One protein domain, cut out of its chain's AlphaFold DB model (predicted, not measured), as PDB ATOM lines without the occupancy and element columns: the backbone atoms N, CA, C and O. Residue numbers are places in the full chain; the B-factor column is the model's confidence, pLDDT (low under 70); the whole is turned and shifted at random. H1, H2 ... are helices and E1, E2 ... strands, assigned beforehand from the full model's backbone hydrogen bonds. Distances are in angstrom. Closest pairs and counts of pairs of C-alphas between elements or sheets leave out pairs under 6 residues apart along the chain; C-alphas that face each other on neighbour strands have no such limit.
ATOM      1  N   SER A  82     265.051 259.353 181.629       82.94
ATOM      2  CA  SER A  82     264.709 257.945 181.401       82.94
ATOM      3  C   SER A  82     264.963 257.599 179.939       82.94
ATOM      4  O   SER A  82     264.767 258.443 179.064       82.94
ATOM      5  N   TYR A  83     265.416 256.380 179.670       85.12
ATOM      6  CA  TYR A  83     265.770 255.951 178.322       85.12
ATOM      7  C   TYR A  83     265.432 254.482 178.092       85.12
ATOM      8  O   TYR A  83     265.401 253.688 179.032       85.12
ATOM      9  N   GLY A  84     265.219 254.121 176.830       82.31
ATOM     10  CA  GLY A  84     264.963 252.748 176.409       82.31
ATOM     11  C   GLY A  84     264.965 252.611 174.890       82.31
ATOM     12  O   GLY A  84     265.179 253.582 174.165       82.31
ATOM     13  N   TYR A  85     264.727 251.402 174.390       81.25
ATOM     14  CA  TYR A  85     264.634 251.168 172.950       81.25
ATOM     15  C   TYR A  85     263.268 251.572 172.399       81.25
ATOM     16  O   TYR A  85     262.234 251.407 173.049       81.25
ATOM     17  N   ALA A  86     263.285 252.107 171.185       75.25
ATOM     18  CA  ALA A  86     262.114 252.468 170.408       75.25
ATOM     19  C   ALA A  86     262.150 251.739 169.061       75.25
ATOM     20  O   ALA A  86     263.187 251.683 168.385       75.25
ATOM     21  N   THR A  87     260.998 251.212 168.659       72.69
ATOM     22  CA  THR A  87     260.796 250.655 167.322       72.69
ATOM     23  C   THR A  87     260.166 251.727 166.432       72.69
ATOM     24  O   THR A  87     259.281 252.485 166.845       72.69
ATOM     25  N   SER A  88     260.684 251.859 165.209       64.00
ATOM     26  CA  SER A  88     260.140 252.812 164.240       64.00
ATOM     27  C   SER A  88     258.837 252.266 163.661       64.00
ATOM     28  O   SER A  88     258.746 251.088 163.318       64.00
ATOM     29  N   SER A  89     257.836 253.132 163.519       54.41
ATOM     30  CA  SER A  89     256.523 252.800 162.958       54.41
ATOM     31  C   SER A  89     256.532 252.476 161.459       54.41
ATOM     32  O   SER A  89     255.498 252.075 160.937       54.41
ATOM     33  N   MET A  90     257.676 252.562 160.767       52.56
ATOM     34  CA  MET A  90     257.794 252.231 159.336       52.56
ATOM     35  C   MET A  90     257.385 250.782 158.997       52.56
ATOM     36  O   MET A  90     257.015 250.516 157.861       52.56
ATOM     37  N   ASN A  91     257.392 249.864 159.975       39.69
ATOM     38  CA  ASN A  91     256.944 248.472 159.807       39.69
ATOM     39  C   ASN A  91     255.555 248.181 160.400       39.69
ATOM     40  O   ASN A  91     255.095 247.040 160.358       39.69
ATOM     41  N   GLN A 114     257.325 264.981 163.408       49.75
ATOM     42  CA  GLN A 114     256.945 264.335 164.652       49.75
ATOM     43  C   GLN A 114     256.613 262.887 164.304       49.75
ATOM     44  O   GLN A 114     255.487 262.519 163.977       49.75
ATOM     45  N   SER A 115     257.655 262.069 164.264       57.75
ATOM     46  CA  SER A 115     257.538 260.655 163.967       57.75
ATOM     47  C   SER A 115     257.003 259.978 165.224       57.75
ATOM     48  O   SER A 115     257.500 260.182 166.335       57.75
ATOM     49  N   VAL A 116     255.914 259.230 165.063       61.66
ATOM     50  CA  VAL A 116     255.325 258.449 166.149       61.66
ATOM     51  C   VAL A 116     256.164 257.185 166.291       61.66
ATOM     52  O   VAL A 116     256.227 256.377 165.360       61.66
ATOM     53  N   PHE A 117     256.828 257.031 167.436       68.31
ATOM     54  CA  PHE A 117     257.582 255.821 167.769       68.31
ATOM     55  C   PHE A 117     256.790 254.979 168.737       68.31
ATOM     56  O   PHE A 117     256.083 255.502 169.594       68.31
ATOM     57  N   PHE A 118     256.955 253.671 168.626       65.62
ATOM     58  CA  PHE A 118     256.412 252.757 169.604       65.62
ATOM     59  C   PHE A 118     257.472 252.507 170.670       65.62
ATOM     60  O   PHE A 118     258.555 251.982 170.398       65.62
ATOM     61  N   ILE A 119     257.161 252.937 171.886       70.38
ATOM     62  CA  ILE A 119     258.018 252.764 173.052       70.38
ATOM     63  C   ILE A 119     257.484 251.596 173.862       70.38
ATOM     64  O   ILE A 119     256.286 251.513 174.135       70.38
ATOM     65  N   GLN A 120     258.375 250.691 174.254       63.75
ATOM     66  CA  GLN A 120     258.026 249.621 175.171       63.75
ATOM     67  C   GLN A 120     257.920 250.190 176.591       63.75
ATOM     68  O   GLN A 120     258.919 250.620 177.165       63.75
ATOM     69  N   ASN A 121     256.701 250.224 177.131       61.12
ATOM     70  CA  ASN A 121     256.429 250.596 178.519       61.12
ATOM     71  C   ASN A 121     256.907 249.485 179.480       61.12
ATOM     72  O   ASN A 121     257.149 248.355 179.048       61.12
ATOM     73  N   ASP A 122     256.971 249.771 180.781       59.34
ATOM     74  CA  ASP A 122     257.358 248.832 181.849       59.34
ATOM     75  C   ASP A 122     256.494 247.551 181.849       59.34
ATOM     76  O   ASP A 122     256.957 246.464 182.191       59.34
ATOM     77  N   GLU A 123     255.259 247.644 181.349       54.62
ATOM     78  CA  GLU A 123     254.337 246.517 181.129       54.62
ATOM     79  C   GLU A 123     254.606 245.722 179.833       54.62
ATOM     80  O   GLU A 123     253.780 244.918 179.398       54.62
ATOM     81  N   LYS A 124     255.736 245.970 179.163       59.94
ATOM     82  CA  LYS A 124     256.121 245.421 177.848       59.94
ATOM     83  C   LYS A 124     255.170 245.761 176.693       59.94
ATOM     84  O   LYS A 124     255.337 245.222 175.599       59.94
ATOM     85  N   ARG A 125     254.204 246.659 176.900       57.50
ATOM     86  CA  ARG A 125     253.271 247.134 175.867       57.50
ATOM     87  C   ARG A 125     253.902 248.247 175.037       57.50
ATOM     88  O   ARG A 125     254.536 249.141 175.588       57.50
ATOM     89  N   LEU A 126     253.706 248.193 173.723       65.94
ATOM     90  CA  LEU A 126     254.140 249.228 172.789       65.94
ATOM     91  C   LEU A 126     253.138 250.387 172.805       65.94
ATOM     92  O   LEU A 126     251.978 250.205 172.439       65.94
ATOM     93  N   VAL A 127     253.582 251.567 173.229       70.94
ATOM     94  CA  VAL A 127     252.762 252.784 173.277       70.94
ATOM     95  C   VAL A 127     253.259 253.760 172.208       70.94
ATOM     96  O   VAL A 127     254.462 254.037 172.176       70.94
ATOM     97  N   PRO A 128     252.379 254.278 171.329       69.31
ATOM     98  CA  PRO A 128     252.756 255.317 170.383       69.31
ATOM     99  C   PRO A 128     253.071 256.599 171.150       69.31
ATOM    100  O   PRO A 128     252.238 257.099 171.907       69.31
ATOM    101  N   MET A 129     254.267 257.140 170.948       71.69
ATOM    102  CA  MET A 129     254.699 258.364 171.598       71.69
ATOM    103  C   MET A 129     255.267 259.350 170.576       71.69
ATOM    104  O   MET A 129     256.129 258.972 169.770       71.69
ATOM    105  N   PRO A 130     254.803 260.612 170.586       69.56
ATOM    106  CA  PRO A 130     255.374 261.640 169.736       69.56
ATOM    107  C   PRO A 130     256.805 261.919 170.191       69.56
ATOM    108  O   PRO A 130     257.025 262.342 171.328       69.56
ATOM    109  N   CYS A 131     257.779 261.677 169.316       75.06
ATOM    110  CA  CYS A 131     259.182 261.911 169.639       75.06
ATOM    111  C   CYS A 131     259.805 262.902 168.664       75.06
ATOM    112  O   CYS A 131     259.547 262.877 167.459       75.06
ATOM    113  N   PHE A 132     260.677 263.750 169.198       79.62
ATOM    114  CA  PHE A 132     261.558 264.569 168.387       79.62
ATOM    115  C   PHE A 132     262.747 263.728 167.901       79.62
ATOM    116  O   PHE A 132     263.389 263.060 168.709       79.62
ATOM    117  N   CYS A 133     263.050 263.753 166.602       79.81
ATOM    118  CA  CYS A 133     264.094 262.913 166.003       79.81
ATOM    119  C   CYS A 133     265.237 263.737 165.428       79.81
ATOM    120  O   CYS A 133     265.266 263.992 164.222       79.81
ATOM    121  N   PRO A 134     266.199 264.160 166.261       77.88
ATOM    122  CA  PRO A 134     267.372 264.836 165.757       77.88
ATOM    123  C   PRO A 134     268.196 263.855 164.916       77.88
ATOM    124  O   PRO A 134     268.434 262.711 165.311       77.88
ATOM    125  N   THR A 135     268.661 264.311 163.757       74.00
ATOM    126  CA  THR A 135     269.512 263.529 162.851       74.00
ATOM    127  C   THR A 135     270.856 264.227 162.637       74.00
ATOM    128  O   THR A 135     270.971 265.451 162.742       74.00
ATOM    129  N   GLY A 136     271.911 263.440 162.393       75.44
ATOM    130  CA  GLY A 136     273.262 263.947 162.125       75.44
ATOM    131  C   GLY A 136     273.786 264.901 163.207       75.44
ATOM    132  O   GLY A 136     273.751 264.585 164.394       75.44
ATOM    133  N   ALA A 137     274.227 266.095 162.797       70.50
ATOM    134  CA  ALA A 137     274.817 267.096 163.691       70.50
ATOM    135  C   ALA A 137     273.867 267.562 164.810       70.50
ATOM    136  O   ALA A 137     274.317 267.915 165.900       70.50
ATOM    137  N   GLN A 138     272.550 267.544 164.578       75.75
ATOM    138  CA  GLN A 138     271.576 267.905 165.608       75.75
ATOM    139  C   GLN A 138     271.519 266.853 166.722       75.75
ATOM    140  O   GLN A 138     271.361 267.202 167.893       75.75
ATOM    141  N   ALA A 139     271.691 265.576 166.370       79.88
ATOM    142  CA  ALA A 139     271.755 264.488 167.341       79.88
ATOM    143  C   ALA A 139     273.032 264.586 168.178       79.88
ATOM    144  O   ALA A 139     272.977 264.436 169.397       79.88
ATOM    145  N   ASP A 140     274.156 264.925 167.545       78.06
ATOM    146  CA  ASP A 140     275.431 265.119 168.240       78.06
ATOM    147  C   ASP A 140     275.345 266.266 169.258       78.06
ATOM    148  O   ASP A 140     275.746 266.109 170.413       78.06
ATOM    149  N   LEU A 141     274.756 267.402 168.869       78.31
ATOM    150  CA  LEU A 141     274.530 268.532 169.776       78.31
ATOM    151  C   LEU A 141     273.588 268.167 170.928       78.31
ATOM    152  O   LEU A 141     273.848 268.543 172.073       78.31
ATOM    153  N   PHE A 142     272.529 267.404 170.653       81.62
ATOM    154  CA  PHE A 142     271.623 266.917 171.691       81.62
ATOM    155  C   PHE A 142     272.358 266.026 172.699       81.62
ATOM    156  O   PHE A 142     272.302 266.294 173.902       81.62
ATOM    157  N   VAL A 143     273.120 265.032 172.231       80.56
ATOM    158  CA  VAL A 143     273.883 264.118 173.098       80.56
ATOM    159  C   VAL A 143     274.965 264.861 173.891       80.56
ATOM    160  O   VAL A 143     275.219 264.517 175.045       80.56
ATOM    161  N   GLN A 144     275.577 265.906 173.326       79.25
ATOM    162  CA  GLN A 144     276.522 266.775 174.044       79.25
ATOM    163  C   GLN A 144     275.851 267.673 175.085       79.25
ATOM    164  O   GLN A 144     276.470 268.001 176.095       79.25
ATOM    165  N   SER A 145     274.597 268.067 174.856       78.69
ATOM    166  CA  SER A 145     273.833 268.864 175.817       78.69
ATOM    167  C   SER A 145     273.444 268.066 177.068       78.69
ATOM    168  O   SER A 145     273.116 268.662 178.099       78.69
ATOM    169  N   LEU A 146     273.461 266.730 177.001       80.19
ATOM    170  CA  LEU A 146     273.188 265.866 178.145       80.19
ATOM    171  C   LEU A 146     274.333 265.934 179.161       80.19
ATOM    172  O   LEU A 146     275.511 266.017 178.819       80.19
ATOM    173  N   HIS A 147     273.985 265.861 180.443       78.56
ATOM    174  CA  HIS A 147     274.974 265.872 181.516       78.56
ATOM    175  C   HIS A 147     275.899 264.642 181.438       78.56
ATOM    176  O   HIS A 147     275.450 263.546 181.106       78.56
ATOM    177  N   GLU A 148     277.170 264.785 181.827       76.69
ATOM    178  CA  GLU A 148     278.188 263.724 181.694       76.69
ATOM    179  C   GLU A 148     277.750 262.386 182.313       76.69
ATOM    180  O   GLU A 148     277.796 261.347 181.665       76.69
ATOM    181  N   LYS A 149     277.194 262.429 183.530       77.88
ATOM    182  CA  LYS A 149     276.628 261.255 184.229       77.88
ATOM    183  C   LYS A 149     275.596 260.483 183.397       77.88
ATOM    184  O   LYS A 149     275.511 259.263 183.494       77.88
ATOM    185  N   HIS A 150     274.785 261.194 182.621       82.12
ATOM    186  CA  HIS A 150     273.740 260.614 181.784       82.12
ATOM    187  C   HIS A 150     274.306 260.079 180.473       82.12
ATOM    188  O   HIS A 150     273.899 259.011 180.030       82.12
ATOM    189  N   ARG A 151     275.308 260.762 179.910       81.81
ATOM    190  CA  ARG A 151     276.059 260.292 178.739       81.81
ATOM    191  C   ARG A 151     276.791 258.983 179.031       81.81
ATOM    192  O   ARG A 151     276.723 258.066 178.223       81.81
ATOM    193  N   GLU A 152     277.434 258.865 180.191       79.81
ATOM    194  CA  GLU A 152     278.102 257.628 180.616       79.81
ATOM    195  C   GLU A 152     277.119 256.472 180.819       79.81
ATOM    196  O   GLU A 152     277.401 255.343 180.420       79.81
ATOM    197  N   LYS A 153     275.954 256.736 181.422       83.50
ATOM    198  CA  LYS A 153     274.893 255.731 181.574       83.50
ATOM    199  C   LYS A 153     274.349 255.271 180.227       83.50
ATOM    200  O   LYS A 153     274.215 254.073 180.013       83.50
ATOM    201  N   LEU A 154     274.088 256.216 179.326       83.38
ATOM    202  CA  LEU A 154     273.613 255.938 177.978       83.38
ATOM    203  C   LEU A 154     274.653 255.141 177.177       83.38
ATOM    204  O   LEU A 154     274.303 254.165 176.529       83.38
ATOM    205  N   ARG A 155     275.938 255.489 177.305       82.81
ATOM    206  CA  ARG A 155     277.047 254.728 176.720       82.81
ATOM    207  C   ARG A 155     277.071 253.287 177.230       82.81
ATOM    208  O   ARG A 155     277.091 252.369 176.421       82.81
ATOM    209  N   LYS A 156     277.020 253.088 178.552       83.75
ATOM    210  CA  LYS A 156     276.976 251.745 179.154       83.75
ATOM    211  C   LYS A 156     275.752 250.959 178.693       83.75
ATOM    212  O   LYS A 156     275.877 249.776 178.421       83.75
ATOM    213  N   PHE A 157     274.597 251.612 178.574       82.25
ATOM    214  CA  PHE A 157     273.372 250.991 178.077       82.25
ATOM    215  C   PHE A 157     273.526 250.507 176.628       82.25
ATOM    216  O   PHE A 157     273.250 249.344 176.353       82.25
ATOM    217  N   THR A 158     274.041 251.353 175.730       79.81
ATOM    218  CA  THR A 158     274.297 250.981 174.328       79.81
ATOM    219  C   THR A 158     275.381 249.906 174.188       79.81
ATOM    220  O   THR A 158     275.313 249.096 173.274       79.81
ATOM    221  N   GLU A 159     276.378 249.874 175.078       77.81
ATOM    222  CA  GLU A 159     277.445 248.859 175.065       77.81
ATOM    223  C   GLU A 159     276.994 247.505 175.655       77.81
ATOM    224  O   GLU A 159     277.473 246.462 175.215       77.81
ATOM    225  N   GLN A 160     276.100 247.502 176.652       73.62
ATOM    226  CA  GLN A 160     275.667 246.290 177.367       73.62
ATOM    227  C   GLN A 160     274.471 245.585 176.726       73.62
ATOM    228  O   GLN A 160     274.324 244.372 176.880       73.62
ATOM    229  N   HIS A 161     273.612 246.323 176.028       63.50
ATOM    230  CA  HIS A 161     272.427 245.772 175.389       63.50
ATOM    231  C   HIS A 161     272.571 245.876 173.869       63.50
ATOM    232  O   HIS A 161     272.506 246.958 173.286       63.50
ATOM    233  N   LEU A 162     272.780 244.727 173.218       63.41
ATOM    234  CA  LEU A 162     272.681 244.654 171.765       63.41
ATOM    235  C   LEU A 162     271.211 244.867 171.373       63.41
ATOM    236  O   LEU A 162     270.346 244.167 171.907       63.41
ATOM    237  N   PRO A 163     270.906 245.817 170.475       64.88
ATOM    238  CA  PRO A 163     269.545 245.993 169.993       64.88
ATOM    239  C   PRO A 163     269.066 244.749 169.237       64.88
ATOM    240  O   PRO A 163     269.824 244.144 168.481       64.88
ATOM    241  N   ASN A 164     267.790 244.402 169.414       62.56
ATOM    242  CA  ASN A 164     267.111 243.439 168.542       62.56
ATOM    243  C   ASN A 164     266.944 244.023 167.127       62.56
ATOM    244  O   ASN A 164     266.943 245.244 166.964       62.56
ATOM    245  N   GLU A 165     266.739 243.170 166.116       60.75
ATOM    246  CA  GLU A 165     266.675 243.567 164.694       60.75
ATOM    247  C   GLU A 165     265.612 244.633 164.366       60.75
ATOM    248  O   GLU A 165     265.725 245.307 163.351       60.75
ATOM    249  N   ASP A 166     264.626 244.857 165.240       65.31
ATOM    250  CA  ASP A 166     263.568 245.860 165.051       65.31
ATOM    251  C   ASP A 166     263.804 247.176 165.822       65.31
ATOM    252  O   ASP A 166     263.067 248.158 165.658       65.31
ATOM    253  N   GLN A 167     264.823 247.226 166.684       71.62
ATOM    254  CA  GLN A 167     265.102 248.342 167.592       71.62
ATOM    255  C   GLN A 167     266.253 249.197 167.062       71.62
ATOM    256  O   GLN A 167     267.410 249.004 167.410       71.62
ATOM    257  N   TYR A 168     265.934 250.185 166.227       74.44
ATOM    258  CA  TYR A 168     266.943 251.059 165.609       74.44
ATOM    259  C   TYR A 168     267.173 252.386 166.348       74.44
ATOM    260  O   TYR A 168     268.129 253.111 166.040       74.44
ATOM    261  N   HIS A 169     266.303 252.723 167.303       80.88
ATOM    262  CA  HIS A 169     266.292 254.015 167.985       80.88
ATOM    263  C   HIS A 169     266.292 253.840 169.506       80.88
ATOM    264  O   HIS A 169     265.713 252.894 170.036       80.88
ATOM    265  N   VAL A 170     266.930 254.774 170.207       84.69
ATOM    266  CA  VAL A 170     266.844 254.935 171.662       84.69
ATOM    267  C   VAL A 170     266.019 256.178 171.931       84.69
ATOM    268  O   VAL A 170     266.358 257.258 171.445       84.69
ATOM    269  N   TRP A 171     264.946 256.043 172.700       86.25
ATOM    270  CA  TRP A 171     264.212 257.197 173.196       86.25
ATOM    271  C   TRP A 171     264.840 257.675 174.504       86.25
ATOM    272  O   TRP A 171     265.289 256.882 175.332       86.25
ATOM    273  N   ILE A 172     264.896 258.989 174.669       86.12
ATOM    274  CA  ILE A 172     265.422 259.684 175.836       86.12
ATOM    275  C   ILE A 172     264.363 260.704 176.232       86.12
ATOM    276  O   ILE A 172     264.097 261.644 175.480       86.12
ATOM    277  N   ARG A 173     263.754 260.516 177.401       84.19
ATOM    278  CA  ARG A 173     262.803 261.462 177.990       84.19
ATOM    279  C   ARG A 173     263.491 262.240 179.091       84.19
ATOM    280  O   ARG A 173     264.097 261.658 179.993       84.19
ATOM    281  N   ASP A 174     263.387 263.554 179.001       82.38
ATOM    282  CA  ASP A 174     263.853 264.459 180.040       82.38
ATOM    283  C   ASP A 174     262.706 264.732 181.021       82.38
ATOM    284  O   ASP A 174     261.644 265.202 180.618       82.38
ATOM    285  N   SER A 175     262.907 264.445 182.311       79.12
ATOM    286  CA  SER A 175     261.895 264.722 183.338       79.12
ATOM    287  C   SER A 175     261.602 266.212 183.515       79.12
ATOM    288  O   SER A 175     260.576 266.560 184.087       79.12
ATOM    289  N   GLU A 176     262.526 267.096 183.121       75.25
ATOM    290  CA  GLU A 176     262.374 268.539 183.343       75.25
ATOM    291  C   GLU A 176     261.533 269.220 182.266       75.25
ATOM    292  O   GLU A 176     260.765 270.130 182.573       75.25
ATOM    293  N   THR A 177     261.687 268.800 181.012       74.94
ATOM    294  CA  THR A 177     260.977 269.387 179.865       74.94
ATOM    295  C   THR A 177     259.798 268.534 179.407       74.94
ATOM    296  O   THR A 177     259.037 268.971 178.547       74.94
ATOM    297  N   ASP A 178     259.674 267.321 179.951       74.88
ATOM    298  CA  ASP A 178     258.775 266.254 179.502       74.88
ATOM    299  C   ASP A 178     258.893 265.925 178.003       74.88
ATOM    300  O   ASP A 178     258.053 265.248 177.408       74.88
ATOM    301  N   GLN A 179     259.968 266.390 177.364       80.56
ATOM    302  CA  GLN A 179     260.217 266.144 175.958       80.56
ATOM    303  C   GLN A 179     260.873 264.785 175.792       80.56
ATOM    304  O   GLN A 179     261.832 264.439 176.491       80.56
ATOM    305  N   THR A 180     260.380 264.032 174.811       82.06
ATOM    306  CA  THR A 180     261.010 262.781 174.406       82.06
ATOM    307  C   THR A 180     261.673 262.919 173.057       82.06
ATOM    308  O   THR A 180     261.073 263.344 172.071       82.06
ATOM    309  N   THR A 181     262.940 262.538 173.042       83.88
ATOM    310  CA  THR A 181     263.809 262.597 171.879       83.88
ATOM    311  C   THR A 181     264.193 261.179 171.491       83.88
ATOM    312  O   THR A 181     264.688 260.436 172.333       83.88
ATOM    313  N   ALA A 182     263.985 260.791 170.239       83.81
ATOM    314  CA  ALA A 182     264.436 259.511 169.714       83.81
ATOM    315  C   ALA A 182     265.708 259.713 168.883       83.81
ATOM    316  O   ALA A 182     265.742 260.499 167.942       83.81
ATOM    317  N   VAL A 183     266.774 259.004 169.246       83.38
ATOM    318  CA  VAL A 183     268.085 259.087 168.592       83.38
ATOM    319  C   VAL A 183     268.433 257.724 168.009       83.38
ATOM    320  O   VAL A 183     268.259 256.700 168.667       83.38
ATOM    321  N   SER A 184     268.938 257.686 166.775       82.00
ATOM    322  CA  SER A 184     269.384 256.427 166.172       82.00
ATOM    323  C   SER A 184     270.574 255.842 166.934       82.00
ATOM    324  O   SER A 184     271.540 256.547 167.243       82.00
ATOM    325  N   ILE A 185     270.541 254.529 167.171       82.88
ATOM    326  CA  ILE A 185     271.630 253.803 167.843       82.88
ATOM    327  C   ILE A 185     272.940 253.959 167.070       82.88
ATOM    328  O   ILE A 185     273.978 254.212 167.671       82.88
ATOM    329  N   LYS A 186     272.892 253.907 165.731       79.88
ATOM    330  CA  LYS A 186     274.082 254.078 164.881       79.88
ATOM    331  C   LYS A 186     274.741 255.440 165.093       79.88
ATOM    332  O   LYS A 186     275.962 255.529 165.187       79.88
ATOM    333  N   THR A 187     273.939 256.500 165.190       78.44
ATOM    334  CA  THR A 187     274.435 257.858 165.452       78.44
ATOM    335  C   THR A 187     275.049 257.956 166.841       78.44
ATOM    336  O   THR A 187     276.131 258.514 166.997       78.44
ATOM    337  N   LEU A 188     274.404 257.351 167.836       79.00
ATOM    338  CA  LEU A 188     274.871 257.347 169.214       79.00
ATOM    339  C   LEU A 188     276.189 256.570 169.381       79.00
ATOM    340  O   LEU A 188     277.127 257.064 170.008       79.00
ATOM    341  N   GLU A 189     276.298 255.396 168.762       80.25
ATOM    342  CA  GLU A 189     277.537 254.623 168.714       80.25
ATOM    343  C   GLU A 189     278.659 255.391 168.024       80.25
ATOM    344  O   GLU A 189     279.775 255.434 168.536       80.25
ATOM    345  N   ASN A 190     278.374 256.006 166.876       79.31
ATOM    346  CA  ASN A 190     279.348 256.809 166.148       79.31
ATOM    347  C   ASN A 190     279.821 257.996 167.000       79.31
ATOM    348  O   ASN A 190     281.018 258.277 167.074       79.31
ATOM    349  N   HIS A 191     278.898 258.647 167.707       77.94
ATOM    350  CA  HIS A 191     279.209 259.735 168.623       77.94
ATOM    351  C   HIS A 191     280.059 259.266 169.812       77.94
ATOM    352  O   HIS A 191     280.982 259.971 170.207       77.94
ATOM    353  N   PHE A 192     279.820 258.085 170.388       78.62
ATOM    354  CA  PHE A 192     280.662 257.579 171.479       78.62
ATOM    355  C   PHE A 192     282.016 257.047 170.997       78.62
ATOM    356  O   PHE A 192     283.028 257.340 171.634       78.62
ATOM    357  N   LYS A 193     282.066 256.349 169.858       73.88
ATOM    358  CA  LYS A 193     283.306 255.841 169.245       73.88
ATOM    359  C   LYS A 193     284.231 256.983 168.808       73.88
ATOM    360  O   LYS A 193     285.424 256.933 169.084       73.88
ATOM    361  N   ASN A 194     283.683 258.038 168.204       67.94
ATOM    362  CA  ASN A 194     284.472 259.177 167.715       67.94
ATOM    363  C   ASN A 194     284.613 260.305 168.748       67.94
ATOM    364  O   ASN A 194     285.580 261.066 168.727       67.94
ATOM    365  N   GLY A 195     283.637 260.449 169.643       58.72
ATOM    366  CA  GLY A 195     283.545 261.550 170.602       58.72
ATOM    367  C   GLY A 195     284.163 261.265 171.969       58.72
ATOM    368  O   GLY A 195     284.393 262.226 172.703       58.72
ATOM    369  N   ALA A 196     284.487 260.007 172.310       54.91
ATOM    370  CA  ALA A 196     285.199 259.677 173.554       54.91
ATOM    371  C   ALA A 196     286.590 260.341 173.640       54.91
ATOM    372  O   ALA A 196     286.997 260.734 174.728       54.91
ATOM    373  N   ASP A 197     287.251 260.569 172.498       51.00
ATOM    374  CA  ASP A 197     288.549 261.265 172.405       51.00
ATOM    375  C   ASP A 197     288.499 262.577 171.588       51.00
ATOM    376  O   ASP A 197     289.499 263.292 171.454       51.00
TER     377      ASP A 197
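This is residues 82 to 91 and 114 to 197 of the 285 residues of an uncharacterized protein of Steinernema glaseri (UniProt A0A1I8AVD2). One antiparallel sheet of five strands is folded back on itself and curled like part of a barrel, a folded sheet in which E3 and E2 face E4 and E5 across the hinge E1. Three helices gather at the E4 and E5 end, H1 and H2 each touching H3, while the hairpin of E2 and E3 makes the other end of the long axis. The printed part has 94 residues with three named helices and five named strands, in the order E1 E2 E3 H1 H2 E4 E5 H3; the sheet's order is E3 E2 E1 E4 E5, and the class is mixed, helices and strands. It is compact, with a radius of gyration of the C-alphas of 12.6 A, and rounded, with spans of 37 by 29 by 23 A.

E1, residues 82 to 88, begins with C-alpha 82 at (264.709, 257.945, 181.401) and is 18.5 A long. After the cut come E2, residues 115 to 120, 15.7 A, and E3, residues 126 to 131, 14.0 A. H1, residues 137 to 145, is 12.3 A long; H2, residues 148 to 160, is 18.1 A long. E4, residues 169 to 174, measures 16.1 A and E5, residues 180 to 184, 13.4 A. H3, residues 185 to 195, is 14.5 A long and ends with C-alpha 195 at (283.545, 261.550, 170.602).

The sheet is strongly twisted, and E1 pairs with E4 over residues 82 to 86 and with E2 over 86 to 88. N 86 and O 169 are 2.8 A apart, and N 87 and O 118 are 3.1 A apart, both within hydrogen-bond range. In the hairpin E2 and E3, N 129 and O 117 are 2.8 A apart; in the hairpin E4 and E5, N 170 and O 183 are 2.8 A apart. The closest C-alphas of the edge strands E3 and E5, Cys 131 and Thr 180, are 5.2 A apart. H2 is on the sheet at a height of 10.7 A, over E1 and only just over E4, with 3 C-alphas on it. H3 is on the sheet at a height of 7.7 A. H1 only grazes the sheet, with residues 138 to 143. H1 and H3 touch, with closest C-alphas Asp 140 and His 191 at 6.6 A. H2, with residues 155 to 158 alone, and H3 only just touch, with 3 pairs of C-alphas within 8 A; the closest are Arg 155 and Phe 192, 7.0 A. In H1, H2 and H3 every O i to N i+4 pair is within hydrogen-bond range.

The C-alphas farthest apart are those of Glu 123 and Asp 197, at 38.3 A. Residues 92 to 113 are not printed, and C-alphas 91 and 114 are 16.6 A apart across this cut. Of the links printed whole, H2 to E4 is short and the others are tight. The mean pLDDT of the printed part is 73.5; 28 residues are under 70, among them 88 to 91, 114 to 118, 120 to 126, 161 to 166 and 194 to 197.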